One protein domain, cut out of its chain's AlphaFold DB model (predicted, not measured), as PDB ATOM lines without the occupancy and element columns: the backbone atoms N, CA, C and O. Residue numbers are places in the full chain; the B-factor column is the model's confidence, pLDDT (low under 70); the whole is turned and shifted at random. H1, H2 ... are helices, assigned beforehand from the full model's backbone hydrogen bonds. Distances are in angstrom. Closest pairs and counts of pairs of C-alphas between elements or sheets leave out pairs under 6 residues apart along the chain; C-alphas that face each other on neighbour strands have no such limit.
ATOM      1  N   GLU A 371      41.796 -38.254 -32.121       45.19
ATOM      2  CA  GLU A 371      41.752 -36.845 -31.700       45.19
ATOM      3  C   GLU A 371      41.618 -36.675 -30.179       45.19
ATOM      4  O   GLU A 371      42.144 -35.707 -29.624       45.19
ATOM      5  N   ASP A 372      40.984 -37.630 -29.488       50.09
ATOM      6  CA  ASP A 372      40.874 -37.604 -28.030       50.09
ATOM      7  C   ASP A 372      42.274 -37.706 -27.404       50.09
ATOM      8  O   ASP A 372      42.598 -36.932 -26.508       50.09
ATOM      9  N   ASP A 373      43.152 -38.568 -27.928       53.56
ATOM     10  CA  ASP A 373      44.496 -38.810 -27.379       53.56
ATOM     11  C   ASP A 373      45.419 -37.572 -27.403       53.56
ATOM     12  O   ASP A 373      46.207 -37.378 -26.473       53.56
ATOM     13  N   GLU A 374      45.305 -36.684 -28.401       60.81
ATOM     14  CA  GLU A 374      46.069 -35.424 -28.426       60.81
ATOM     15  C   GLU A 374      45.539 -34.377 -27.436       60.81
ATOM     16  O   GLU A 374      46.318 -33.580 -26.898       60.81
ATOM     17  N   LEU A 375      44.227 -34.358 -27.187       62.16
ATOM     18  CA  LEU A 375      43.580 -33.382 -26.304       62.16
ATOM     19  C   LEU A 375      43.989 -33.557 -24.835       62.16
ATOM     20  O   LEU A 375      43.945 -32.593 -24.068       62.16
ATOM     21  N   TRP A 376      44.411 -34.757 -24.431       70.56
ATOM     22  CA  TRP A 376      44.842 -35.042 -23.057       70.56
ATOM     23  C   TRP A 376      46.302 -34.668 -22.776       70.56
ATOM     24  O   TRP A 376      46.692 -34.577 -21.613       70.56
ATOM     25  N   LEU A 377      47.107 -34.407 -23.814       78.06
ATOM     26  CA  LEU A 377      48.510 -34.011 -23.649       78.06
ATOM     27  C   LEU A 377      48.656 -32.605 -23.059       78.06
ATOM     28  O   LEU A 377      49.668 -32.316 -22.414       78.06
ATOM     29  N   PHE A 378      47.662 -31.746 -23.282       83.81
ATOM     30  CA  PHE A 378      47.643 -30.356 -22.843       83.81
ATOM     31  C   PHE A 378      46.609 -30.152 -21.728       83.81
ATOM     32  O   PHE A 378      45.566 -30.813 -21.704       83.81
ATOM     33  N   PRO A 379      46.858 -29.224 -20.796       82.81
ATOM     34  CA  PRO A 379      45.834 -28.797 -19.869       82.81
ATOM     35  C   PRO A 379      44.749 -27.988 -20.589       82.81
ATOM     36  O   PRO A 379      44.991 -27.358 -21.621       82.81
ATOM     37  N   VAL A 380      43.547 -28.007 -20.015       83.06
ATOM     38  CA  VAL A 380      42.375 -27.290 -20.525       83.06
ATOM     39  C   VAL A 380      42.006 -26.223 -19.512       83.06
ATOM     40  O   VAL A 380      41.725 -26.560 -18.363       83.06
ATOM     41  N   TRP A 381      42.000 -24.964 -19.946       80.62
ATOM     42  CA  TRP A 381      41.728 -23.813 -19.089       80.62
ATOM     43  C   TRP A 381      40.463 -23.060 -19.530       80.62
ATOM     44  O   TRP A 381      40.254 -22.919 -20.738       80.62
ATOM     45  N   PRO A 382      39.648 -22.547 -18.586       83.44
ATOM     46  CA  PRO A 382      39.785 -22.689 -17.129       83.44
ATOM     47  C   PRO A 382      39.548 -24.139 -16.659       83.44
ATOM     48  O   PRO A 382      38.878 -24.907 -17.355       83.44
ATOM     49  N   PRO A 383      40.118 -24.546 -15.510       85.94
ATOM     50  CA  PRO A 383      39.954 -25.904 -15.019       85.94
ATOM     51  C   PRO A 383      38.519 -26.173 -14.557       85.94
ATOM     52  O   PRO A 383      37.713 -25.278 -14.292       85.94
ATOM     53  N   ILE A 384      38.193 -27.455 -14.466       88.81
ATOM     54  CA  ILE A 384      36.835 -27.926 -14.185       88.81
ATOM     55  C   ILE A 384      36.413 -27.541 -12.755       88.81
ATOM     56  O   ILE A 384      37.248 -27.451 -11.857       88.81
ATOM     57  N   ASN A 385      35.112 -27.300 -12.546       89.75
ATOM     58  CA  ASN A 385      34.522 -26.986 -11.237       89.75
ATOM     59  C   ASN A 385      34.920 -28.022 -10.152       89.75
ATOM     60  O   ASN A 385      34.956 -29.223 -10.457       89.75
ATOM     61  N   PRO A 386      35.131 -27.600  -8.886       89.38
ATOM     62  CA  PRO A 386      35.583 -28.479  -7.811       89.38
ATOM     63  C   PRO A 386      34.711 -29.722  -7.628       89.38
ATOM     64  O   PRO A 386      35.230 -30.831  -7.522       89.38
ATOM     65  N   ARG A 387      33.380 -29.579  -7.646       87.69
ATOM     66  CA  ARG A 387      32.447 -30.693  -7.412       87.69
ATOM     67  C   ARG A 387      32.542 -31.769  -8.474       87.69
ATOM     68  O   ARG A 387      32.402 -32.943  -8.147       87.69
ATOM     69  N   GLU A 388      32.769 -31.398  -9.730       90.31
ATOM     70  CA  GLU A 388      32.905 -32.388 -10.799       90.31
ATOM     71  C   GLU A 388      34.233 -33.142 -10.683       90.31
ATOM     72  O   GLU A 388      34.248 -34.368 -10.833       90.31
ATOM     73  N   ILE A 389      35.322 -32.448 -10.321       89.00
ATOM     74  CA  ILE A 389      36.605 -33.106 -10.044       89.00
ATOM     75  C   ILE A 389      36.450 -34.073  -8.866       89.00
ATOM     76  O   ILE A 389      36.818 -35.239  -8.985       89.00
ATOM     77  N   LEU A 390      35.832 -33.634  -7.768       86.00
ATOM     78  CA  LEU A 390      35.601 -34.461  -6.582       86.00
ATOM     79  C   LEU A 390      34.690 -35.664  -6.871       86.00
ATOM     80  O   LEU A 390      34.967 -36.769  -6.404       86.00
ATOM     81  N   ARG A 391      33.643 -35.491  -7.689       89.94
ATOM     82  CA  ARG A 391      32.724 -36.573  -8.086       89.94
ATOM     83  C   ARG A 391      33.429 -37.677  -8.870       89.94
ATOM     84  O   ARG A 391      33.047 -38.841  -8.770       89.94
ATOM     85  N   ARG A 392      34.432 -37.324  -9.679       89.44
ATOM     86  CA  ARG A 392      35.149 -38.248 -10.572       89.44
ATOM     87  C   ARG A 392      36.661 -38.166 -10.371       89.44
ATOM     88  O   ARG A 392      37.419 -38.134 -11.342       89.44
ATOM     89  N   ARG A 393      37.094 -38.168  -9.109       87.88
ATOM     90  CA  ARG A 393      38.483 -37.892  -8.715       87.88
ATOM     91  C   ARG A 393      39.506 -38.760  -9.441       87.88
ATOM     92  O   ARG A 393      40.409 -38.230 -10.074       87.88
ATOM     93  N   GLU A 394      39.306 -40.077  -9.439       83.50
ATOM     94  CA  GLU A 394      40.214 -41.030 -10.096       83.50
ATOM     95  C   GLU A 394      40.275 -40.845 -11.617       83.50
ATOM     96  O   GLU A 394      41.329 -40.994 -12.229       83.50
ATOM     97  N   TYR A 395      39.154 -40.472 -12.240       86.81
ATOM     98  CA  TYR A 395      39.105 -40.212 -13.678       86.81
ATOM     99  C   TYR A 395      39.919 -38.966 -14.044       86.81
ATOM    100  O   TYR A 395      40.712 -39.007 -14.983       86.81
ATOM    101  N   TYR A 396      39.764 -37.872 -13.292       87.81
ATOM    102  CA  TYR A 396      40.538 -36.653 -13.529       87.81
ATOM    103  C   TYR A 396      42.001 -36.800 -13.126       87.81
ATOM    104  O   TYR A 396      42.866 -36.293 -13.833       87.81
ATOM    105  N   LYS A 397      42.297 -37.568 -12.079       87.94
ATOM    106  CA  LYS A 397      43.670 -37.928 -11.732       87.94
ATOM    107  C   LYS A 397      44.352 -38.669 -12.879       87.94
ATOM    108  O   LYS A 397      45.370 -38.202 -13.384       87.94
ATOM    109  N   ALA A 398      43.740 -39.750 -13.368       82.81
ATOM    110  CA  ALA A 398      44.259 -40.492 -14.514       82.81
ATOM    111  C   ALA A 398      44.419 -39.582 -15.740       82.81
ATOM    112  O   ALA A 398      45.440 -39.638 -16.416       82.81
ATOM    113  N   ARG A 399      43.456 -38.688 -16.002       84.75
ATOM    114  CA  ARG A 399      43.544 -37.681 -17.071       84.75
ATOM    115  C   ARG A 399      44.794 -36.808 -16.939       84.75
ATOM    116  O   ARG A 399      45.503 -36.585 -17.915       84.75
ATOM    117  N   MET A 400      45.034 -36.275 -15.746       85.75
ATOM    118  CA  MET A 400      46.130 -35.349 -15.482       85.75
ATOM    119  C   MET A 400      47.497 -36.033 -15.554       85.75
ATOM    120  O   MET A 400      48.436 -35.430 -16.060       85.75
ATOM    121  N   GLU A 401      47.598 -37.302 -15.148       80.69
ATOM    122  CA  GLU A 401      48.822 -38.114 -15.262       80.69
ATOM    123  C   GLU A 401      49.258 -38.382 -16.719       80.69
ATOM    124  O   GLU A 401      50.405 -38.766 -16.963       80.69
ATOM    125  N   HIS A 402      48.364 -38.193 -17.699       79.31
ATOM    126  CA  HIS A 402      48.683 -38.300 -19.131       79.31
ATOM    127  C   HIS A 402      49.127 -36.967 -19.756       79.31
ATOM    128  O   HIS A 402      49.548 -36.951 -20.917       79.31
ATOM    129  N   ARG A 403      49.069 -35.851 -19.016       82.31
ATOM    130  CA  ARG A 403      49.507 -34.544 -19.523       82.31
ATOM    131  C   ARG A 403      51.019 -34.520 -19.702       82.31
ATOM    132  O   ARG A 403      51.775 -34.964 -18.844       82.31
ATOM    133  N   ARG A 404      51.458 -33.938 -20.816       74.31
ATOM    134  CA  ARG A 404      52.877 -33.752 -21.148       74.31
ATOM    135  C   ARG A 404      53.302 -32.290 -21.090       74.31
ATOM    136  O   ARG A 404      54.475 -31.999 -20.873       74.31
ATOM    137  N   TYR A 405      52.358 -31.379 -21.296       81.19
ATOM    138  CA  TYR A 405      52.604 -29.945 -21.364       81.19
ATOM    139  C   TYR A 405      51.987 -29.226 -20.163       81.19
ATOM    140  O   TYR A 405      51.021 -29.698 -19.565       81.19
ATOM    141  N   ARG A 406      52.568 -28.080 -19.794       83.06
ATOM    142  CA  ARG A 406      52.186 -27.299 -18.600       83.06
ATOM    143  C   ARG A 406      51.270 -26.121 -18.917       83.06
ATOM    144  O   ARG A 406      50.471 -25.720 -18.072       83.06
ATOM    145  N   ALA A 407      51.372 -25.606 -20.136       84.38
ATOM    146  CA  ALA A 407      50.533 -24.560 -20.700       84.38
ATOM    147  C   ALA A 407      49.577 -25.174 -21.743       84.38
ATOM    148  O   ALA A 407      49.860 -26.261 -22.262       84.38
ATOM    149  N   PRO A 408      48.426 -24.541 -22.027       84.69
ATOM    150  CA  PRO A 408      47.461 -25.084 -22.977       84.69
ATOM    151  C   PRO A 408      48.022 -25.046 -24.407       84.69
ATOM    152  O   PRO A 408      49.003 -24.359 -24.702       84.69
ATOM    153  N   LYS A 409      47.404 -25.811 -25.315       84.31
ATOM    154  CA  LYS A 409      47.880 -25.964 -26.700       84.31
ATOM    155  C   LYS A 409      48.033 -24.595 -27.378       84.31
ATOM    156  O   LYS A 409      47.106 -23.793 -27.376       84.31
ATOM    157  N   GLY A 410      49.206 -24.352 -27.966       80.94
ATOM    158  CA  GLY A 410      49.544 -23.087 -28.632       80.94
ATOM    159  C   GLY A 410      50.194 -22.032 -27.731       80.94
ATOM    160  O   GLY A 410      50.615 -21.000 -28.244       80.94
ATOM    161  N   ILE A 411      50.327 -22.292 -26.425       82.06
ATOM    162  CA  ILE A 411      51.044 -21.423 -25.487       82.06
ATOM    163  C   ILE A 411      52.365 -22.088 -25.097       82.06
ATOM    164  O   ILE A 411      52.383 -23.219 -24.616       82.06
ATOM    165  N   PHE A 412      53.473 -21.383 -25.328       76.38
ATOM    166  CA  PHE A 412      54.828 -21.910 -25.134       76.38
ATOM    167  C   PHE A 412      55.480 -21.455 -23.825       76.38
ATOM    168  O   PHE A 412      56.435 -22.083 -23.372       76.38
ATOM    169  N   GLU A 413      54.955 -20.397 -23.210       80.44
ATOM    170  CA  GLU A 413      55.454 -19.851 -21.951       80.44
ATOM    171  C   GLU A 413      54.552 -20.278 -20.791       80.44
ATOM    172  O   GLU A 413      53.322 -20.238 -20.882       80.44
ATOM    173  N   ASP A 414      55.173 -20.707 -19.694       87.38
ATOM    174  CA  ASP A 414      54.451 -20.966 -18.451       87.38
ATOM    175  C   ASP A 414      54.223 -19.656 -17.683       87.38
ATOM    176  O   ASP A 414      54.930 -18.668 -17.885       87.38
ATOM    177  N   SER A 415      53.229 -19.638 -16.799       90.88
ATOM    178  CA  SER A 415      52.860 -18.439 -16.045       90.88
ATOM    179  C   SER A 415      52.435 -18.772 -14.612       90.88
ATOM    180  O   SER A 415      51.960 -19.886 -14.355       90.88
ATOM    181  N   PRO A 416      52.516 -17.805 -13.676       93.00
ATOM    182  CA  PRO A 416      52.016 -17.994 -12.315       93.00
ATOM    183  C   PRO A 416      50.516 -18.334 -12.273       93.00
ATOM    184  O   PRO A 416      50.087 -19.081 -11.396       93.00
ATOM    185  N   LEU A 417      49.727 -17.864 -13.247       92.81
ATOM    186  CA  LEU A 417      48.310 -18.215 -13.376       92.81
ATOM    187  C   LEU A 417      48.112 -19.696 -13.738       92.81
ATOM    188  O   LEU A 417      47.294 -20.384 -13.132       92.81
ATOM    189  N   TYR A 418      48.872 -20.215 -14.706       92.25
ATOM    190  CA  TYR A 418      48.777 -21.630 -15.081       92.25
ATOM    191  C   TYR A 418      49.273 -22.547 -13.966       92.25
ATOM    192  O   TYR A 418      48.682 -23.602 -13.739       92.25
ATOM    193  N   ALA A 419      50.305 -22.135 -13.229       91.31
ATOM    194  CA  ALA A 419      50.753 -22.857 -12.048       91.31
ATOM    195  C   ALA A 419      49.681 -22.885 -10.946       91.31
ATOM    196  O   ALA A 419      49.437 -23.949 -10.379       91.31
ATOM    197  N   LEU A 420      48.978 -21.770 -10.706       93.19
ATOM    198  CA  LEU A 420      47.839 -21.721  -9.784       93.19
ATOM    199  C   LEU A 420      46.731 -22.712 -10.194       93.19
ATOM    200  O   LEU A 420      46.246 -23.468  -9.353       93.19
ATOM    201  N   TYR A 421      46.368 -22.774 -11.480       92.62
ATOM    202  CA  TYR A 421      45.371 -23.734 -11.966       92.62
ATOM    203  C   TYR A 421      45.812 -25.195 -11.819       92.62
ATOM    204  O   TYR A 421      45.004 -26.044 -11.438       92.62
ATOM    205  N   ARG A 422      47.089 -25.504 -12.074       91.50
ATOM    206  CA  ARG A 422      47.623 -26.859 -11.868       91.50
ATOM    207  C   ARG A 422      47.627 -27.236 -10.389       91.50
ATOM    208  O   ARG A 422      47.213 -28.342 -10.054       91.50
ATOM    209  N   LEU A 423      48.035 -26.322  -9.505       90.38
ATOM    210  CA  LEU A 423      47.962 -26.524  -8.052       90.38
ATOM    211  C   LEU A 423      46.529 -26.796  -7.601       90.38
ATOM    212  O   LEU A 423      46.300 -27.762  -6.879       90.38
ATOM    213  N   TYR A 424      45.570 -26.007  -8.087       91.94
ATOM    214  CA  TYR A 424      44.149 -26.227  -7.846       91.94
ATOM    215  C   TYR A 424      43.722 -27.654  -8.205       91.94
ATOM    216  O   TYR A 424      43.176 -28.360  -7.359       91.94
ATOM    217  N   GLU A 425      44.014 -28.122  -9.420       92.12
ATOM    218  CA  GLU A 425      43.601 -29.462  -9.837       92.12
ATOM    219  C   GLU A 425      44.290 -30.568  -9.017       92.12
ATOM    220  O   GLU A 425      43.622 -31.524  -8.620       92.12
ATOM    221  N   TRP A 426      45.589 -30.435  -8.706       89.12
ATOM    222  CA  TRP A 426      46.327 -31.419  -7.898       89.12
ATOM    223  C   TRP A 426      45.826 -31.503  -6.455       89.12
ATOM    224  O   TRP A 426      45.719 -32.605  -5.912       89.12
ATOM    225  N   ILE A 427      45.448 -30.366  -5.861       86.94
ATOM    226  CA  ILE A 427      44.777 -30.311  -4.556       86.94
ATOM    227  C   ILE A 427      43.413 -31.006  -4.648       86.94
ATOM    228  O   ILE A 427      43.090 -31.857  -3.817       86.94
ATOM    229  N   MET A 428      42.625 -30.717  -5.690       87.50
ATOM    230  CA  MET A 428      41.312 -31.343  -5.874       87.50
ATOM    231  C   MET A 428      41.397 -32.863  -6.029       87.50
ATOM    232  O   MET A 428      40.481 -33.546  -5.571       87.50
ATOM    233  N   VAL A 429      42.466 -33.423  -6.608       88.44
ATOM    234  CA  VAL A 429      42.664 -34.885  -6.721       88.44
ATOM    235  C   VAL A 429      43.482 -35.515  -5.587       88.44
ATOM    236  O   VAL A 429      43.658 -36.732  -5.581       88.44
ATOM    237  N   ASP A 430      43.924 -34.718  -4.611       81.19
ATOM    238  CA  ASP A 430      44.770 -35.139  -3.486       81.19
ATOM    239  C   ASP A 430      46.069 -35.849  -3.920       81.19
ATOM    240  O   ASP A 430      46.513 -36.829  -3.319       81.19
ATOM    241  N   ASP A 431      46.700 -35.342  -4.986       79.19
ATOM    242  CA  ASP A 431      48.003 -35.827  -5.443       79.19
ATOM    243  C   ASP A 431      49.142 -34.984  -4.863       79.19
ATOM    244  O   ASP A 431      49.560 -33.954  -5.397       79.19
ATOM    245  N   VAL A 432      49.663 -35.458  -3.736       68.12
ATOM    246  CA  VAL A 432      50.702 -34.767  -2.963       68.12
ATOM    247  C   VAL A 432      52.012 -34.626  -3.738       68.12
ATOM    248  O   VAL A 432      52.743 -33.654  -3.545       68.12
ATOM    249  N   ILE A 433      52.327 -35.592  -4.604       66.00
ATOM    250  CA  ILE A 433      53.596 -35.619  -5.335       66.00
ATOM    251  C   ILE A 433      53.591 -34.506  -6.377       66.00
ATOM    252  O   ILE A 433      54.512 -33.691  -6.419       66.00
ATOM    253  N   HIS A 434      52.533 -34.434  -7.181       77.50
ATOM    254  CA  HIS A 434      52.436 -33.431  -8.230       77.50
ATOM    255  C   HIS A 434      52.179 -32.026  -7.673       77.50
ATOM    256  O   HIS A 434      52.752 -31.063  -8.181       77.50
ATOM    257  N   MET A 435      51.419 -31.906  -6.578       76.56
ATOM    258  CA  MET A 435      51.265 -30.640  -5.854       76.56
ATOM    259  C   MET A 435      52.618 -30.092  -5.377       76.56
ATOM    260  O   MET A 435      52.933 -28.929  -5.622       76.56
ATOM    261  N   ARG A 436      53.452 -30.933  -4.746       70.00
ATOM    262  CA  ARG A 436      54.812 -30.550  -4.332       70.00
ATOM    263  C   ARG A 436      55.642 -30.069  -5.520       70.00
ATOM    264  O   ARG A 436      56.265 -29.016  -5.429       70.00
ATOM    265  N   ASN A 437      55.659 -30.850  -6.600       69.69
ATOM    266  CA  ASN A 437      56.458 -30.540  -7.784       69.69
ATOM    267  C   ASN A 437      56.033 -29.195  -8.406       69.69
ATOM    268  O   ASN A 437      56.880 -28.443  -8.880       69.69
ATOM    269  N   GLU A 438      54.741 -28.854  -8.371       81.88
ATOM    270  CA  GLU A 438      54.271 -27.545  -8.836       81.88
ATOM    271  C   GLU A 438      54.678 -26.385  -7.922       81.88
ATOM    272  O   GLU A 438      55.153 -25.370  -8.429       81.88
ATOM    273  N   LEU A 439      54.571 -26.526  -6.596       77.56
ATOM    274  CA  LEU A 439      55.031 -25.495  -5.649       77.56
ATOM    275  C   LEU A 439      56.522 -25.208  -5.804       77.56
ATOM    276  O   LEU A 439      56.974 -24.067  -5.746       77.56
ATOM    277  N   GLU A 440      57.294 -26.268  -5.996       69.69
ATOM    278  CA  GLU A 440      58.725 -26.185  -6.203       69.69
ATOM    279  C   GLU A 440      59.076 -25.475  -7.511       69.69
ATOM    280  O   GLU A 440      59.923 -24.585  -7.540       69.69
ATOM    281  N   MET A 441      58.384 -25.811  -8.593       76.44
ATOM    282  CA  MET A 441      58.553 -25.111  -9.858       76.44
ATOM    283  C   MET A 441      58.148 -23.642  -9.756       76.44
ATOM    284  O   MET A 441      58.840 -22.800 -10.313       76.44
ATOM    285  N   PHE A 442      57.075 -23.323  -9.026       84.50
ATOM    286  CA  PHE A 442      56.667 -21.941  -8.765       84.50
ATOM    287  C   PHE A 442      57.775 -21.163  -8.038       84.50
ATOM    288  O   PHE A 442      58.117 -20.045  -8.427       84.50
ATOM    289  N   TRP A 443      58.381 -21.782  -7.018       78.06
ATOM    290  CA  TRP A 443      59.513 -21.229  -6.270       78.06
ATOM    291  C   TRP A 443      60.713 -20.933  -7.184       78.06
ATOM    292  O   TRP A 443      61.251 -19.823  -7.167       78.06
ATOM    293  N   TRP A 444      61.098 -21.888  -8.038       71.75
ATOM    294  CA  TRP A 444      62.266 -21.766  -8.923       71.75
ATOM    295  C   TRP A 444      62.040 -20.929 -10.177       71.75
ATOM    296  O   TRP A 444      62.980 -20.309 -10.672       71.75
ATOM    297  N   ALA A 445      60.805 -20.840 -10.666       80.69
ATOM    298  CA  ALA A 445      60.437 -19.907 -11.725       80.69
ATOM    299  C   ALA A 445      60.564 -18.445 -11.272       80.69
ATOM    300  O   ALA A 445      60.508 -17.532 -12.095       80.69
ATOM    301  N   ARG A 446      60.761 -18.214  -9.963       84.62
ATOM    302  CA  ARG A 446      60.909 -16.893  -9.359       84.62
ATOM    303  C   ARG A 446      59.749 -15.983  -9.765       84.62
ATOM    304  O   ARG A 446      59.952 -14.790 -10.007       84.62
ATOM    305  N   TRP A 447      58.528 -16.506  -9.724       88.94
ATOM    306  CA  TRP A 447      57.324 -15.685  -9.787       88.94
ATOM    307  C   TRP A 447      56.978 -15.166  -8.389       88.94
ATOM    308  O   TRP A 447      56.885 -15.957  -7.451       88.94
ATOM    309  N   PRO A 448      56.871 -13.844  -8.168       91.88
ATOM    310  CA  PRO A 448      56.306 -13.315  -6.926       91.88
ATOM    311  C   PRO A 448      54.882 -13.840  -6.742       91.88
ATOM    312  O   PRO A 448      54.119 -13.843  -7.711       91.88
ATOM    313  N   VAL A 449      54.492 -14.245  -5.532       92.12
ATOM    314  CA  VAL A 449      53.120 -14.745  -5.320       92.12
ATOM    315  C   VAL A 449      52.101 -13.643  -5.619       92.12
ATOM    316  O   VAL A 449      51.098 -13.891  -6.276       92.12
ATOM    317  N   SER A 450      52.428 -12.394  -5.282       94.12
ATOM    318  CA  SER A 450      51.628 -11.203  -5.596       94.12
ATOM    319  C   SER A 450      51.430 -10.936  -7.090       94.12
ATOM    320  O   SER A 450      50.533 -10.178  -7.454       94.12
ATOM    321  N   SER A 451      52.252 -11.540  -7.955       94.31
ATOM    322  CA  SER A 451      52.166 -11.366  -9.408       94.31
ATOM    323  C   SER A 451      51.135 -12.271 -10.078       94.31
ATOM    324  O   SER A 451      50.913 -12.106 -11.274       94.31
ATOM    325  N   ILE A 452      50.517 -13.214  -9.348       95.12
ATOM    326  CA  ILE A 452      49.491 -14.096  -9.912       95.12
ATOM    327  C   ILE A 452      48.319 -13.233 -10.416       95.12
ATOM    328  O   ILE A 452      47.645 -12.599  -9.596       95.12
ATOM    329  N   PRO A 453      48.057 -13.204 -11.738       94.12
ATOM    330  CA  PRO A 453      46.933 -12.466 -12.301       94.12
ATOM    331  C   PRO A 453      45.605 -12.965 -11.738       94.12
ATOM    332  O   PRO A 453      45.460 -14.154 -11.457       94.12
ATOM    333  N   ASP A 454      44.636 -12.061 -11.614       92.25
ATOM    334  CA  ASP A 454      43.265 -12.439 -11.279       92.25
ATOM    335  C   ASP A 454      42.716 -13.365 -12.386       92.25
ATOM    336  O   ASP A 454      42.672 -12.946 -13.550       92.25
ATOM    337  N   PRO A 455      42.323 -14.615 -12.069       86.81
ATOM    338  CA  PRO A 455      41.730 -15.529 -13.043       86.81
ATOM    339  C   PRO A 455      40.383 -15.028 -13.592       86.81
ATOM    340  O   PRO A 455      39.923 -15.543 -14.611       86.81
ATOM    341  N   GLY A 456      39.745 -14.042 -12.946       75.44
ATOM    342  CA  GLY A 456      38.548 -13.366 -13.440       75.44
ATOM    343  C   GLY A 456      37.375 -14.318 -13.645       75.44
ATOM    344  O   GLY A 456      36.731 -14.290 -14.692       75.44
ATOM    345  N   GLU A 457      37.126 -15.200 -12.677       65.06
ATOM    346  CA  GLU A 457      36.259 -16.375 -12.807       65.06
ATOM    347  C   GLU A 457      34.779 -16.024 -13.059       65.06
ATOM    348  O   GLU A 457      33.932 -15.987 -12.163       65.06
ATOM    349  N   GLN A 458      34.446 -15.798 -14.328       59.19
ATOM    350  CA  GLN A 458      33.080 -15.632 -14.806       59.19
ATOM    351  C   GLN A 458      32.330 -16.972 -14.710       59.19
ATOM    352  O   GLN A 458      32.372 -17.791 -15.626       59.19
ATOM    353  N   GLY A 459      31.626 -17.191 -13.595       65.88
ATOM    354  CA  GLY A 459      30.542 -18.179 -13.505       65.88
ATOM    355  C   GLY A 459      30.722 -19.344 -12.528       65.88
ATOM    356  O   GLY A 459      29.814 -20.168 -12.440       65.88
ATOM    357  N   ASP A 460      31.825 -19.426 -11.775       86.12
ATOM    358  CA  ASP A 460      32.042 -20.504 -10.796       86.12
ATOM    359  C   ASP A 460      32.599 -19.981  -9.461       86.12
ATOM    360  O   ASP A 460      33.815 -19.870  -9.284       86.12
ATOM    361  N   PRO A 461      31.724 -19.657  -8.495       84.44
ATOM    362  CA  PRO A 461      32.170 -19.120  -7.216       84.44
ATOM    363  C   PRO A 461      33.026 -20.123  -6.433       84.44
ATOM    364  O   PRO A 461      33.961 -19.710  -5.758       84.44
ATOM    365  N   GLU A 462      32.749 -21.431  -6.537       85.31
ATOM    366  CA  GLU A 462      33.477 -22.468  -5.794       85.31
ATOM    367  C   GLU A 462      34.915 -22.599  -6.276       85.31
ATOM    368  O   GLU A 462      35.836 -22.627  -5.461       85.31
ATOM    369  N   ARG A 463      35.118 -22.630  -7.596       89.25
ATOM    370  CA  ARG A 463      36.465 -22.636  -8.167       89.25
ATOM    371  C   ARG A 463      37.219 -21.361  -7.796       89.25
ATOM    372  O   ARG A 463      38.366 -21.455  -7.359       89.25
ATOM    373  N   TYR A 464      36.569 -20.200  -7.893       89.00
ATOM    374  CA  TYR A 464      37.205 -18.928  -7.564       89.00
ATOM    375  C   TYR A 464      37.636 -18.849  -6.095       89.00
ATOM    376  O   TYR A 464      38.754 -18.429  -5.808       89.00
ATOM    377  N   ALA A 465      36.798 -19.334  -5.174       85.94
ATOM    378  CA  ALA A 465      37.130 -19.400  -3.754       85.94
ATOM    379  C   ALA A 465      38.352 -20.291  -3.485       85.94
ATOM    380  O   ALA A 465      39.269 -19.871  -2.787       85.94
ATOM    381  N   VAL A 466      38.420 -21.491  -4.079       86.75
ATOM    382  CA  VAL A 466      39.590 -22.372  -3.906       86.75
ATOM    383  C   VAL A 466      40.853 -21.725  -4.484       86.75
ATOM    384  O   VAL A 466      41.899 -21.731  -3.836       86.75
ATOM    385  N   LEU A 467      40.762 -21.132  -5.678       89.50
ATOM    386  CA  LEU A 467      41.883 -20.429  -6.306       89.50
ATOM    387  C   LEU A 467      42.362 -19.232  -5.480       89.50
ATOM    388  O   LEU A 467      43.555 -18.954  -5.493       89.50
ATOM    389  N   ALA A 468      41.474 -18.550  -4.753       89.31
ATOM    390  CA  ALA A 468      41.831 -17.445  -3.865       89.31
ATOM    391  C   ALA A 468      42.545 -17.907  -2.585       89.31
ATOM    392  O   ALA A 468      43.410 -17.194  -2.080       89.31
ATOM    393  N   CYS A 469      42.228 -19.103  -2.078       85.19
ATOM    394  CA  CYS A 469      42.869 -19.664  -0.884       85.19
ATOM    395  C   CYS A 469      44.308 -20.136  -1.141       85.19
ATOM    396  O   CYS A 469      45.160 -20.029  -0.261       85.19
ATOM    397  N   ILE A 470      44.601 -20.661  -2.335       88.19
ATOM    398  CA  ILE A 470      45.915 -21.245  -2.643       88.19
ATOM    399  C   ILE A 470      47.065 -20.225  -2.489       88.19
ATOM    400  O   ILE A 470      48.046 -20.570  -1.831       88.19
ATOM    401  N   PRO A 471      46.991 -18.982  -3.015       90.81
ATOM    402  CA  PRO A 471      48.042 -17.985  -2.824       90.81
ATOM    403  C   PRO A 471      48.357 -17.680  -1.359       90.81
ATOM    404  O   PRO A 471      49.531 -17.542  -1.035       90.81
ATOM    405  N   ALA A 472      47.354 -17.620  -0.476       80.56
ATOM    406  CA  ALA A 472      47.575 -17.385   0.955       80.56
ATOM    407  C   ALA A 472      48.449 -18.490   1.574       80.56
ATOM    408  O   ALA A 472      49.431 -18.210   2.259       80.56
ATOM    409  N   LEU A 473      48.160 -19.743   1.221       80.75
ATOM    410  CA  LEU A 473      48.910 -20.909   1.683       80.75
ATOM    411  C   LEU A 473      50.332 -20.954   1.093       80.75
ATOM    412  O   LEU A 473      51.276 -21.356   1.771       80.75
ATOM    413  N   ILE A 474      50.514 -20.506  -0.157       85.00
ATOM    414  CA  ILE A 474      51.848 -20.348  -0.760       85.00
ATOM    415  C   ILE A 474      52.641 -19.251  -0.034       85.00
ATOM    416  O   ILE A 474      53.821 -19.451   0.238       85.00
ATOM    417  N   VAL A 475      52.025 -18.110   0.290       86.31
ATOM    418  CA  VAL A 475      52.683 -17.004   1.009       86.31
ATOM    419  C   VAL A 475      53.180 -17.456   2.374       86.31
ATOM    420  O   VAL A 475      54.343 -17.223   2.698       86.31
ATOM    421  N   GLU A 476      52.331 -18.126   3.152       79.12
ATOM    422  CA  GLU A 476      52.695 -18.686   4.457       79.12
ATOM    423  C   GLU A 476      53.888 -19.644   4.325       79.12
ATOM    424  O   GLU A 476      54.945 -19.435   4.922       79.12
ATOM    425  N   SER A 477      53.755 -20.619   3.424       74.62
ATOM    426  CA  SER A 477      54.787 -21.592   3.071       74.62
ATOM    427  C   SER A 477      56.130 -20.955   2.696       74.62
ATOM    428  O   SER A 477      57.198 -21.404   3.122       74.62
ATOM    429  N   PHE A 478      56.097 -19.942   1.836       82.25
ATOM    430  CA  PHE A 478      57.295 -19.332   1.277       82.25
ATOM    431  C   PHE A 478      57.974 -18.415   2.292       82.25
ATOM    432  O   PHE A 478      59.202 -18.391   2.371       82.25
ATOM    433  N   ASN A 479      57.191 -17.715   3.110       83.12
ATOM    434  CA  ASN A 479      57.720 -16.886   4.183       83.12
ATOM    435  C   ASN A 479      58.358 -17.726   5.292       83.12
ATOM    436  O   ASN A 479      59.448 -17.371   5.734       83.12
ATOM    437  N   GLU A 480      57.787 -18.880   5.648       74.25
ATOM    438  CA  GLU A 480      58.412 -19.816   6.595       74.25
ATOM    439  C   GLU A 480      59.786 -20.300   6.086       74.25
ATOM    440  O   GLU A 480      60.773 -20.337   6.824       74.25
ATOM    441  N   ARG A 481      59.906 -20.601   4.786       72.00
ATOM    442  CA  ARG A 481      61.202 -20.941   4.169       72.00
ATOM    443  C   ARG A 481      62.200 -19.789   4.223       72.00
ATOM    444  O   ARG A 481      63.362 -20.006   4.567       72.00
ATOM    445  N   ASN A 482      61.746 -18.575   3.915       74.88
ATOM    446  CA  ASN A 482      62.579 -17.377   3.997       74.88
ATOM    447  C   ASN A 482      63.054 -17.124   5.439       74.88
ATOM    448  O   ASN A 482      64.171 -16.648   5.652       74.88
ATOM    449  N   GLU A 483      62.236 -17.452   6.442       73.94
ATOM    450  CA  GLU A 483      62.621 -17.394   7.854       73.94
ATOM    451  C   GLU A 483      63.698 -18.415   8.214       73.94
ATOM    452  O   GLU A 483      64.612 -18.074   8.966       73.94
ATOM    453  N   GLN A 484      63.646 -19.605   7.615       64.44
ATOM    454  CA  GLN A 484      64.656 -20.661   7.748       64.44
ATOM    455  C   GLN A 484      65.925 -20.410   6.913       64.44
ATOM    456  O   GLN A 484      66.823 -21.247   6.893       64.44
ATOM    457  N   GLY A 485      66.013 -19.270   6.222       65.00
ATOM    458  CA  GLY A 485      67.178 -18.898   5.421       65.00
ATOM    459  C   GLY A 485      67.258 -19.583   4.057       65.00
ATOM    460  O   GLY A 485      68.275 -19.434   3.395       65.00
ATOM    461  N   LEU A 486      66.204 -20.285   3.623       66.69
ATOM    462  CA  LEU A 486      66.106 -20.887   2.292       66.69
ATOM    463  C   LEU A 486      65.489 -19.873   1.323       66.69
ATOM    464  O   LEU A 486      64.287 -19.606   1.401       66.69
ATOM    465  N   ARG A 487      66.276 -19.310   0.399       72.00
ATOM    466  CA  ARG A 487      65.835 -18.230  -0.502       72.00
ATOM    467  C   ARG A 487      65.749 -18.682  -1.959       72.00
ATOM    468  O   ARG A 487      66.652 -19.285  -2.521       72.00
ATOM    469  N   ARG A 488      64.688 -18.256  -2.649       71.25
ATOM    470  CA  ARG A 488      64.447 -18.490  -4.096       71.25
ATOM    471  C   ARG A 488      65.492 -17.903  -5.057       71.25
ATOM    472  O   ARG A 488      65.516 -18.241  -6.241       71.25
ATOM    473  N   GLN A 489      66.307 -16.960  -4.587       66.38
ATOM    474  CA  GLN A 489      67.363 -16.323  -5.389       66.38
ATOM    475  C   GLN A 489      68.683 -17.097  -5.358       66.38
ATOM    476  O   GLN A 489      69.594 -16.752  -6.108       66.38
ATOM    477  N   GLU A 490      68.776 -18.144  -4.540       61.66
ATOM    478  CA  GLU A 490      69.990 -18.937  -4.404       61.66
ATOM    479  C   GLU A 490      70.283 -19.742  -5.681       61.66
ATOM    480  O   GLU A 490      69.358 -20.217  -6.348       61.66
ATOM    481  N   PRO A 491      71.565 -19.889  -6.050       45.66
ATOM    482  CA  PRO A 491      71.974 -20.719  -7.177       45.66
ATOM    483  C   PRO A 491      71.959 -22.224  -6.852       45.66
ATOM    484  O   PRO A 491      71.934 -23.029  -7.782       45.66
ATOM    485  N   HIS A 492      71.956 -22.618  -5.568       46.41
ATOM    486  CA  HIS A 492      72.101 -24.013  -5.140       46.41
ATOM    487  C   HIS A 492      71.212 -24.350  -3.939       46.41
ATOM    488  O   HIS A 492      71.098 -23.567  -3.005       46.41
ATOM    489  N   SER A 493      70.637 -25.554  -3.932       42.50
ATOM    490  CA  SER A 493      69.736 -26.054  -2.880       42.50
ATOM    491  C   SER A 493      70.431 -26.366  -1.545       42.50
ATOM    492  O   SER A 493      69.773 -26.834  -0.616       42.50
ATOM    493  N   ILE A 494      71.756 -26.197  -1.460       44.94
ATOM    494  CA  ILE A 494      72.566 -26.547  -0.292       44.94
ATOM    495  C   ILE A 494      73.679 -25.518  -0.120       44.94
ATOM    496  O   ILE A 494      74.606 -25.461  -0.922       44.94
ATOM    497  N   LEU A 495      73.581 -24.756   0.962       50.38
ATOM    498  CA  LEU A 495      74.528 -23.722   1.360       50.38
ATOM    499  C   LEU A 495      75.464 -24.259   2.453       50.38
ATOM    500  O   LEU A 495      75.008 -24.980   3.350       50.38
ATOM    501  N   SER A 496      76.744 -23.887   2.409       57.00
ATOM    502  CA  SER A 496      77.651 -24.021   3.559       57.00
ATOM    503  C   SER A 496      77.135 -23.198   4.747       57.00
ATOM    504  O   SER A 496      76.338 -22.275   4.574       57.00
ATOM    505  N   LEU A 497      77.574 -23.500   5.973       58.19
ATOM    506  CA  LEU A 497      77.139 -22.746   7.158       58.19
ATOM    507  C   LEU A 497      77.465 -21.243   7.042       58.19
ATOM    508  O   LEU A 497      76.672 -20.403   7.457       58.19
ATOM    509  N   GLU A 498      78.604 -20.895   6.445       64.94
ATOM    510  CA  GLU A 498      79.011 -19.504   6.234       64.94
ATOM    511  C   GLU A 498      78.103 -18.798   5.218       64.94
ATOM    512  O   GLU A 498      77.620 -17.698   5.483       64.94
ATOM    513  N   GLU A 499      77.773 -19.464   4.108       65.56
ATOM    514  CA  GLU A 499      76.807 -18.949   3.138       65.56
ATOM    515  C   GLU A 499      75.405 -18.834   3.749       65.56
ATOM    516  O   GLU A 499      74.735 -17.832   3.521       65.56
ATOM    517  N   GLN A 500      74.963 -19.797   4.567       60.66
ATOM    518  CA  GLN A 500      73.683 -19.714   5.283       60.66
ATOM    519  C   GLN A 500      73.631 -18.491   6.193       60.66
ATOM    520  O   GLN A 500      72.638 -17.770   6.190       60.66
ATOM    521  N   LEU A 501      74.698 -18.222   6.950       69.06
ATOM    522  CA  LEU A 501      74.784 -17.049   7.821       69.06
ATOM    523  C   LEU A 501      74.842 -15.745   7.015       69.06
ATOM    524  O   LEU A 501      74.184 -14.765   7.374       69.06
ATOM    525  N   GLN A 502      75.574 -15.730   5.900       71.00
ATOM    526  CA  GLN A 502      75.659 -14.581   5.004       71.00
ATOM    527  C   GLN A 502      74.305 -14.280   4.351       71.00
ATOM    528  O   GLN A 502      73.857 -13.132   4.341       71.00
ATOM    529  N   TRP A 503      73.605 -15.307   3.871       65.31
ATOM    530  CA  TRP A 503      72.253 -15.179   3.346       65.31
ATOM    531  C   TRP A 503      71.270 -14.806   4.446       65.31
ATOM    532  O   TRP A 503      70.459 -13.915   4.222       65.31
ATOM    533  N   ALA A 504      71.355 -15.366   5.650       65.81
ATOM    534  CA  ALA A 504      70.529 -14.952   6.783       65.81
ATOM    535  C   ALA A 504      70.696 -13.455   7.114       65.81
ATOM    536  O   ALA A 504      69.721 -12.808   7.494       65.81
ATOM    537  N   ALA A 505      71.888 -12.890   6.893       73.25
ATOM    538  CA  ALA A 505      72.173 -11.468   7.072       73.25
ATOM    539  C   ALA A 505      71.653 -10.563   5.933       73.25
ATOM    540  O   ALA A 505      71.528  -9.352   6.125       73.25
ATOM    541  N   THR A 506      71.330 -11.105   4.753       70.12
ATOM    542  CA  THR A 506      70.736 -10.302   3.667       70.12
ATOM    543  C   THR A 506      69.267  -9.948   3.963       70.12
ATOM    544  O   THR A 506      68.566 -10.716   4.626       70.12
ATOM    545  N   PRO A 507      68.735  -8.811   3.479       76.75
ATOM    546  CA  PRO A 507      67.335  -8.444   3.703       76.75
ATOM    547  C   PRO A 507      66.372  -9.533   3.218       76.75
ATOM    548  O   PRO A 507      66.524 -10.058   2.113       76.75
ATOM    549  N   LYS A 508      65.400  -9.910   4.052       77.88
ATOM    550  CA  LYS A 508      64.374 -10.901   3.701       77.88
ATOM    551  C   LYS A 508      63.365 -10.267   2.744       77.88
ATOM    552  O   LYS A 508      62.864  -9.178   3.014       77.88
ATOM    553  N   ILE A 509      63.057 -10.951   1.647       79.31
ATOM    554  CA  ILE A 509      61.963 -10.562   0.754       79.31
ATOM    555  C   ILE A 509      60.740 -11.355   1.192       79.31
ATOM    556  O   ILE A 509      60.731 -12.577   1.096       79.31
ATOM    557  N   VAL A 510      59.747 -10.650   1.721       85.88
ATOM    558  CA  VAL A 510      58.504 -11.249   2.211       85.88
ATOM    559  C   VAL A 510      57.534 -11.367   1.040       85.88
ATOM    560  O   VAL A 510      57.297 -10.393   0.325       85.88
ATOM    561  N   GLU A 511      56.996 -12.562   0.832       89.12
ATOM    562  CA  GLU A 511      55.923 -12.793  -0.126       89.12
ATOM    563  C   GLU A 511      54.617 -12.201   0.407       89.12
ATOM    564  O   GLU A 511      54.352 -12.198   1.610       89.12
ATOM    565  N   SER A 512      53.784 -11.712  -0.504       92.50
ATOM    566  CA  SER A 512      52.473 -11.153  -0.190       92.50
ATOM    567  C   SER A 512      51.428 -11.703  -1.146       92.50
ATOM    568  O   SER A 512      51.725 -11.957  -2.314       92.50
ATOM    569  N   GLU A 513      50.192 -11.829  -0.676       89.69
ATOM    570  CA  GLU A 513      49.085 -12.298  -1.506       89.69
ATOM    571  C   GLU A 513      48.774 -11.327  -2.660       89.69
ATOM    572  O   GLU A 513      48.955 -10.109  -2.511       89.69
ATOM    573  N   PRO A 514      48.266 -11.828  -3.801       94.25
ATOM    574  CA  PRO A 514      47.680 -10.980  -4.832       94.25
ATOM    575  C   PRO A 514      46.535 -10.137  -4.267       94.25
ATOM    576  O   PRO A 514      45.717 -10.619  -3.491       94.25
ATOM    577  N   SER A 515      46.400  -8.883  -4.697       92.69
ATOM    578  CA  SER A 515      45.343  -8.000  -4.178       92.69
ATOM    579  C   SER A 515      43.923  -8.510  -4.453       92.69
ATOM    580  O   SER A 515      43.009  -8.182  -3.700       92.69
ATOM    581  N   TRP A 516      43.735  -9.299  -5.517       92.50
ATOM    582  CA  TRP A 516      42.428  -9.823  -5.912       92.50
ATOM    583  C   TRP A 516      41.894 -10.888  -4.944       92.50
ATOM    584  O   TRP A 516      40.679 -10.962  -4.771       92.50
ATOM    585  N   THR A 517      42.754 -11.641  -4.238       88.62
ATOM    586  CA  THR A 517      42.306 -12.698  -3.302       88.62
ATOM    587  C   THR A 517      41.426 -12.124  -2.193       88.62
ATOM    588  O   THR A 517      40.420 -12.716  -1.818       88.62
ATOM    589  N   LYS A 518      41.730 -10.895  -1.755       85.62
ATOM    590  CA  LYS A 518      40.986 -10.146  -0.729       85.62
ATOM    591  C   LYS A 518      39.593  -9.699  -1.171       85.62
ATOM    592  O   LYS A 518      38.792  -9.283  -0.339       85.62
ATOM    593  N   THR A 519      39.323  -9.723  -2.473       85.69
ATOM    594  CA  THR A 519      38.044  -9.284  -3.053       85.69
ATOM    595  C   THR A 519      37.099 -10.443  -3.355       85.69
ATOM    596  O   THR A 519      35.947 -10.211  -3.716       85.69
ATOM    597  N   VAL A 520      37.563 -11.688  -3.195       84.06
ATOM    598  CA  VAL A 520      36.769 -12.880  -3.495       84.06
ATOM    599  C   VAL A 520      35.725 -13.102  -2.397       84.06
ATOM    600  O   VAL A 520      36.087 -13.223  -1.225       84.06
ATOM    601  N   PRO A 521      34.422 -13.148  -2.737       78.81
ATOM    602  CA  PRO A 521      33.381 -13.362  -1.747       78.81
ATOM    603  C   PRO A 521      33.413 -14.807  -1.228       78.81
ATOM    604  O   PRO A 521      33.710 -15.736  -1.983       78.81
ATOM    605  N   PRO A 522      33.050 -15.028   0.041       78.00
ATOM    606  CA  PRO A 522      33.022 -16.367   0.604       78.00
ATOM    607  C   PRO A 522      31.844 -17.205   0.067       78.00
ATOM    608  O   PRO A 522      30.817 -16.677  -0.369       78.00
ATOM    609  N   LEU A 523      31.972 -18.537   0.116       75.06
ATOM    610  CA  LEU A 523      30.977 -19.468  -0.435       75.06
ATOM    611  C   LEU A 523      29.765 -19.660   0.468       75.06
ATOM    612  O   LEU A 523      29.908 -20.150   1.579       75.06
ATOM    613  N   GLN A 524      28.556 -19.454  -0.064       75.56
ATOM    614  CA  GLN A 524      27.292 -19.703   0.655       75.56
ATOM    615  C   GLN A 524      27.161 -21.122   1.237       75.56
ATOM    616  O   GLN A 524      26.433 -21.329   2.205       75.56
ATOM    617  N   LYS A 525      27.816 -22.117   0.626       73.19
ATOM    618  CA  LYS A 525      27.832 -23.508   1.088       73.19
ATOM    619  C   LYS A 525      29.270 -23.960   1.283       73.19
ATOM    620  O   LYS A 525      30.093 -23.773   0.391       73.19
ATOM    621  N   LEU A 526      29.523 -24.621   2.412       71.38
ATOM    622  CA  LEU A 526      30.808 -25.240   2.719       71.38
ATOM    623  C   LEU A 526      31.176 -26.266   1.636       71.38
ATOM    624  O   LEU A 526      30.433 -27.222   1.393       71.38
ATOM    625  N   LEU A 527      32.336 -26.066   1.013       73.88
ATOM    626  CA  LEU A 527      32.958 -27.028   0.109       73.88
ATOM    627  C   LEU A 527      33.928 -27.903   0.912       73.88
ATOM    628  O   LEU A 527      34.897 -27.401   1.479       73.88
ATOM    629  N   HIS A 528      33.661 -29.208   0.962       75.88
ATOM    630  CA  HIS A 528      34.537 -30.190   1.610       75.88
ATOM    631  C   HIS A 528      35.471 -30.827   0.578       75.88
ATOM    632  O   HIS A 528      35.001 -31.372  -0.422       75.88
ATOM    633  N   ILE A 529      36.782 -30.757   0.823       78.25
ATOM    634  CA  ILE A 529      37.816 -31.350  -0.031       78.25
ATOM    635  C   ILE A 529      38.489 -32.488   0.759       78.25
ATOM    636  O   ILE A 529      39.209 -32.220   1.719       78.25
ATOM    637  N   PRO A 530      38.268 -33.766   0.399       73.88
ATOM    638  CA  PRO A 530      38.804 -34.902   1.146       73.88
ATOM    639  C   PRO A 530      40.309 -35.104   0.907       73.88
ATOM    640  O   PRO A 530      40.792 -34.921  -0.213       73.88
ATOM    641  N   HIS A 531      41.039 -35.591   1.916       72.31
ATOM    642  CA  HIS A 531      42.464 -35.957   1.809       72.31
ATOM    643  C   HIS A 531      42.754 -37.379   2.333       72.31
ATOM    644  O   HIS A 531      41.977 -37.953   3.083       72.31
ATOM    645  N   SER A 532      43.871 -37.983   1.926       61.66
ATOM    646  CA  SER A 532      44.204 -39.402   2.168       61.66
ATOM    647  C   SER A 532      45.310 -39.638   3.210       61.66
ATOM    648  O   SER A 532      45.954 -40.689   3.200       61.66
ATOM    649  N   GLN A 533      45.580 -38.684   4.114       54.94
ATOM    650  CA  GLN A 533      46.666 -38.861   5.091       54.94
ATOM    651  C   GLN A 533      46.375 -39.965   6.104       54.94
ATOM    652  O   GLN A 533      45.339 -39.925   6.768       54.94
ATOM    653  N   PRO A 534      47.309 -40.912   6.294       41.75
ATOM    654  CA  PRO A 534      47.266 -41.764   7.465       41.75
ATOM    655  C   PRO A 534      47.508 -40.895   8.710       41.75
ATOM    656  O   PRO A 534      48.412 -40.065   8.715       41.75
ATOM    657  N   TYR A 535      46.699 -41.110   9.751       42.22
ATOM    658  CA  TYR A 535      46.779 -40.486  11.086       42.22
ATOM    659  C   TYR A 535      46.242 -39.052  11.251       42.22
ATOM    660  O   TYR A 535      46.107 -38.619  12.393       42.22
ATOM    661  N   THR A 536      45.823 -38.366  10.183       48.19
ATOM    662  CA  THR A 536      45.124 -37.069  10.291       48.19
ATOM    663  C   THR A 536      43.618 -37.279  10.095       48.19
ATOM    664  O   THR A 536      43.205 -37.705   9.009       48.19
ATOM    665  N   PRO A 537      42.773 -37.043  11.117       50.59
ATOM    666  CA  PRO A 537      41.333 -37.208  10.976       50.59
ATOM    667  C   PRO A 537      40.796 -36.238   9.923       50.59
ATOM    668  O   PRO A 537      41.171 -35.068   9.894       50.59
ATOM    669  N   GLN A 538      39.900 -36.722   9.055       56.91
ATOM    670  CA  GLN A 538      39.146 -35.826   8.181       56.91
ATOM    671  C   GLN A 538      38.409 -34.807   9.047       56.91
ATOM    672  O   GLN A 538      37.875 -35.168  10.097       56.91
ATOM    673  N   LEU A 539      38.320 -33.562   8.585       53.81
ATOM    674  CA  LEU A 539      37.473 -32.559   9.221       53.81
ATOM    675  C   LEU A 539      36.008 -32.973   9.020       53.81
ATOM    676  O   LEU A 539      35.357 -32.647   8.027       53.81
ATOM    677  N   THR A 540      35.508 -33.790   9.946       45.00
ATOM    678  CA  THR A 540      34.135 -34.280   9.975       45.00
ATOM    679  C   THR A 540      33.260 -33.203  10.602       45.00
ATOM    680  O   THR A 540      32.984 -33.209  11.797       45.00
ATOM    681  N   THR A 541      32.839 -32.244   9.779       41.72
ATOM    682  CA  THR A 541      31.637 -31.411   9.979       41.72
ATOM    683  C   THR A 541      31.511 -30.572  11.263       41.72
ATOM    684  O   THR A 541      30.420 -30.069  11.513       41.72
ATOM    685  N   ASN A 542      32.558 -30.348  12.065       37.91
ATOM    686  CA  ASN A 542      32.443 -29.431  13.206       37.91
ATOM    687  C   ASN A 542      33.758 -28.673  13.504       37.91
ATOM    688  O   ASN A 542      34.714 -29.299  13.957       37.91
ATOM    689  N   PRO A 543      33.828 -27.346  13.274       42.06
ATOM    690  CA  PRO A 543      35.058 -26.553  13.408       42.06
ATOM    691  C   PRO A 543      35.463 -26.218  14.860       42.06
ATOM    692  O   PRO A 543      36.416 -25.479  15.063       42.06
ATOM    693  N   PHE A 544      34.772 -26.745  15.881       37.03
ATOM    694  CA  PHE A 544      34.963 -26.350  17.290       37.03
ATOM    695  C   PHE A 544      35.680 -27.372  18.187       37.03
ATOM    696  O   PHE A 544      35.607 -27.263  19.410       37.03
ATOM    697  N   SER A 545      36.380 -28.367  17.636       31.89
ATOM    698  CA  SER A 545      37.276 -29.183  18.473       31.89
ATOM    699  C   SER A 545      38.656 -28.521  18.563       31.89
ATOM    700  O   SER A 545      39.247 -28.258  17.518       31.89
ATOM    701  N   PRO A 546      39.180 -28.239  19.771       29.73
ATOM    702  CA  PRO A 546      40.503 -27.651  19.923       29.73
ATOM    703  C   PRO A 546      41.577 -28.613  19.404       29.73
ATOM    704  O   PRO A 546      41.589 -29.799  19.742       29.73
ATOM    705  N   ILE A 547      42.475 -28.077  18.577       35.03
ATOM    706  CA  ILE A 547      43.673 -28.759  18.083       35.03
ATOM    707  C   ILE A 547      44.561 -29.092  19.299       35.03
ATOM    708  O   ILE A 547      44.783 -28.211  20.137       35.03
ATOM    709  N   PRO A 548      45.055 -30.334  19.456       26.66
ATOM    710  CA  PRO A 548      45.973 -30.661  20.542       26.66
ATOM    711  C   PRO A 548      47.290 -29.866  20.399       26.66
ATOM    712  O   PRO A 548      47.803 -29.734  19.289       26.66
ATOM    713  N   PRO A 549      47.865 -29.348  21.500       29.02
ATOM    714  CA  PRO A 549      48.934 -28.343  21.473       29.02
ATOM    715  C   PRO A 549      50.344 -28.894  21.191       29.02
ATOM    716  O   PRO A 549      51.328 -28.271  21.577       29.02
ATOM    717  N   ASP A 550      50.484 -30.039  20.523       32.53
ATOM    718  CA  ASP A 550      51.793 -30.665  20.301       32.53
ATOM    719  C   ASP A 550      51.952 -31.177  18.866       32.53
ATOM    720  O   ASP A 550      51.784 -32.359  18.577       32.53
ATOM    721  N   LEU A 551      52.245 -30.255  17.946       34.28
ATOM    722  CA  LEU A 551      52.722 -30.572  16.592       34.28
ATOM    723  C   LEU A 551      53.996 -29.792  16.216       34.28
ATOM    724  O   LEU A 551      54.441 -29.836  15.073       34.28
ATOM    725  N   SER A 552      54.642 -29.123  17.181       32.97
ATOM    726  CA  SER A 552      55.890 -28.374  16.940       32.97
ATOM    727  C   SER A 552      57.161 -29.226  17.015       32.97
ATOM    728  O   SER A 552      58.269 -28.708  16.882       32.97
ATOM    729  N   SER A 553      57.044 -30.543  17.171       31.73
ATOM    730  CA  SER A 553      58.205 -31.423  17.144       31.73
ATOM    731  C   SER A 553      57.929 -32.658  16.291       31.73
ATOM    732  O   SER A 553      56.949 -33.362  16.496       31.73
ATOM    733  N   SER A 554      58.822 -32.920  15.332       31.67
ATOM    734  CA  SER A 554      58.911 -34.136  14.501       31.67
ATOM    735  C   SER A 554      58.259 -34.160  13.107       31.67
ATOM    736  O   SER A 554      57.620 -35.139  12.748       31.67
ATOM    737  N   VAL A 555      58.560 -33.214  12.205       29.98
ATOM    738  CA  VAL A 555      58.540 -33.570  10.765       29.98
ATOM    739  C   VAL A 555      59.643 -32.856   9.984       29.98
ATOM    740  O   VAL A 555      59.627 -31.648   9.789       29.98
ATOM    741  N   GLY A 556      60.632 -33.622   9.517       31.16
ATOM    742  CA  GLY A 556      61.782 -33.095   8.787       31.16
ATOM    743  C   GLY A 556      61.406 -32.537   7.419       31.16
ATOM    744  O   GLY A 556      60.761 -33.243   6.658       31.16
ATOM    745  N   SER A 557      61.915 -31.336   7.111       32.59
ATOM    746  CA  SER A 557      61.893 -30.454   5.920       32.59
ATOM    747  C   SER A 557      60.693 -29.481   5.734       32.59
ATOM    748  O   SER A 557      59.531 -29.887   5.773       32.59
ATOM    749  N   PRO A 558      60.957 -28.194   5.445       33.00
ATOM    750  CA  PRO A 558      59.937 -27.138   5.393       33.00
ATOM    751  C   PRO A 558      58.879 -27.339   4.310       33.00
ATOM    752  O   PRO A 558      57.725 -26.993   4.501       33.00
ATOM    753  N   VAL A 559      59.206 -28.003   3.194       32.62
ATOM    754  CA  VAL A 559      58.226 -28.281   2.125       32.62
ATOM    755  C   VAL A 559      57.066 -29.162   2.614       32.62
ATOM    756  O   VAL A 559      55.977 -29.068   2.067       32.62
ATOM    757  N   PHE A 560      57.268 -30.015   3.635       32.91
ATOM    758  CA  PHE A 560      56.145 -30.779   4.205       32.91
ATOM    759  C   PHE A 560      55.299 -29.854   5.034       32.91
ATOM    760  O   PHE A 560      54.101 -30.014   4.961       32.91
ATOM    761  N   THR A 561      55.890 -28.966   5.831       33.75
ATOM    762  CA  THR A 561      55.128 -28.021   6.645       33.75
ATOM    763  C   THR A 561      54.209 -27.203   5.746       33.75
ATOM    764  O   THR A 561      53.019 -27.118   6.002       33.75
ATOM    765  N   CYS A 562      54.706 -26.791   4.577       35.22
ATOM    766  CA  CYS A 562      53.916 -26.159   3.521       35.22
ATOM    767  C   CYS A 562      52.807 -27.061   2.940       35.22
ATOM    768  O   CYS A 562      51.686 -26.616   2.740       35.22
ATOM    769  N   ILE A 563      53.112 -28.332   2.650       38.28
ATOM    770  CA  ILE A 563      52.162 -29.332   2.116       38.28
ATOM    771  C   ILE A 563      51.108 -29.739   3.157       38.28
ATOM    772  O   ILE A 563      49.978 -30.046   2.790       38.28
ATOM    773  N   LEU A 564      51.491 -29.776   4.433       35.44
ATOM    774  CA  LEU A 564      50.645 -30.056   5.586       35.44
ATOM    775  C   LEU A 564      49.747 -28.849   5.855       35.44
ATOM    776  O   LEU A 564      48.545 -29.040   5.905       35.44
ATOM    777  N   GLY A 565      50.277 -27.622   5.853       36.34
ATOM    778  CA  GLY A 565      49.491 -26.385   5.912       36.34
ATOM    779  C   GLY A 565      48.489 -26.271   4.758       36.34
ATOM    780  O   GLY A 565      47.301 -26.083   4.993       36.34
ATOM    781  N   LEU A 566      48.913 -26.532   3.513       42.38
ATOM    782  CA  LEU A 566      48.024 -26.593   2.339       42.38
ATOM    783  C   LEU A 566      46.921 -27.665   2.456       42.38
ATOM    784  O   LEU A 566      45.845 -27.499   1.880       42.38
ATOM    785  N   ARG A 567      47.187 -28.770   3.169       41.75
ATOM    786  CA  ARG A 567      46.235 -29.872   3.399       41.75
ATOM    787  C   ARG A 567      45.311 -29.645   4.593       41.75
ATOM    788  O   ARG A 567      44.170 -30.090   4.537       41.75
ATOM    789  N   GLU A 568      45.793 -29.003   5.652       39.31
ATOM    790  CA  GLU A 568      45.055 -28.783   6.899       39.31
ATOM    791  C   GLU A 568      44.126 -27.557   6.826       39.31
ATOM    792  O   GLU A 568      43.112 -27.530   7.522       39.31
ATOM    793  N   LEU A 569      44.405 -26.583   5.945       40.00
ATOM    794  CA  LEU A 569      43.707 -25.284   5.912       40.00
ATOM    795  C   LEU A 569      42.661 -25.078   4.803       40.00
ATOM    796  O   LEU A 569      42.048 -24.014   4.748       40.00
ATOM    797  N   LEU A 570      42.364 -26.057   3.945       35.62
ATOM    798  CA  LEU A 570      41.304 -25.899   2.932       35.62
ATOM    799  C   LEU A 570      39.949 -26.433   3.420       35.62
ATOM    800  O   LEU A 570      39.378 -27.377   2.875       35.62
ATOM    801  N   VAL A 571      39.406 -25.773   4.447       33.09
ATOM    802  CA  VAL A 571      37.983 -25.849   4.807       33.09
ATOM    803  C   VAL A 571      37.355 -24.477   4.602       33.09
ATOM    804  O   VAL A 571      37.594 -23.551   5.368       33.09
ATOM    805  N   VAL A 572      36.523 -24.339   3.568       31.70
ATOM    806  CA  VAL A 572      35.851 -23.067   3.252       31.70
ATOM    807  C   VAL A 572      34.609 -22.891   4.139       31.70
ATOM    808  O   VAL A 572      33.486 -23.123   3.695       31.70
ATOM    809  N   VAL A 573      34.795 -22.557   5.421       24.83
ATOM    810  CA  VAL A 573      33.691 -22.353   6.386       24.83
ATOM    811  C   VAL A 573      33.073 -20.960   6.231       24.83
ATOM    812  O   VAL A 573      33.782 -19.958   6.230       24.83
TER     813      VAL A 573
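AT A GLANCE: This is residues 371 to 573 of the 588 residues of a protein of Metarhizium acridum (strain CQMa 102) (UniProt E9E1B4). The long helix H6 is crossed by H4, first half of the H4-H5 hairpin, and H8 runs beside H6; long loops surround this helical core. H2 and H3 lie by the end of H4, H1 and H7 are far out, and residues 506 to 557 run back along H6 before looping out, with residues 544 to 556 sticking out. The printed part has 203 residues with eight named helices, H1 to H8, and no named strand: all helix, with under half of the residues, 89, in named elements. It is compact, with a radius of gyration of the C-alphas of 18.0 A and spans of 55 by 47 by 33 A.

IN THESE COORDINATES: H1, residues 371 to 375, begins at C-alpha 371 (41.752, -36.845, -31.700). H2 is 386 to 391, H3 393 to 401, H4 416 to 428, 18.3 A, and H5 432 to 444, 18.4 A. H6, 461 to 483, measures 34.0 A. H7 is 497 to 505; H8, 558 to 568, 15.0 A, ends at C-alpha 568 (45.055, -28.783, 6.899).

HOW THE PARTS SIT: H4 is the hub. It forms a hairpin with H5 at a shallow 16 degrees, closest C-alphas Trp 426 and Met 435, 5.4 A. Its residues 420 to 424 alone touch H6, about perpendicular at 76 degrees, closest C-alphas Tyr 424 and Leu 467, 6.4 A. Its residues 425 to 428 alone touch H2, closest C-alphas Ile 389 and Met 428, 6.5 A. H3 is close to H2 but not clearly touching. H6 and H8 touch, opposite ways at 28 degrees, closest C-alphas Ser 477 and Cys 562, 4.7 A. H1 and H7 touch no helix. Each O i to N i+4 pair is within hydrogen-bond range but in H6, 17 of 19.

THE WHOLE: The printed part has no cut. Four links are long, H7 to H8 with 52 residues. Mean pLDDT of the printed part is 70.7; residues 532 to 573 are among those under 70.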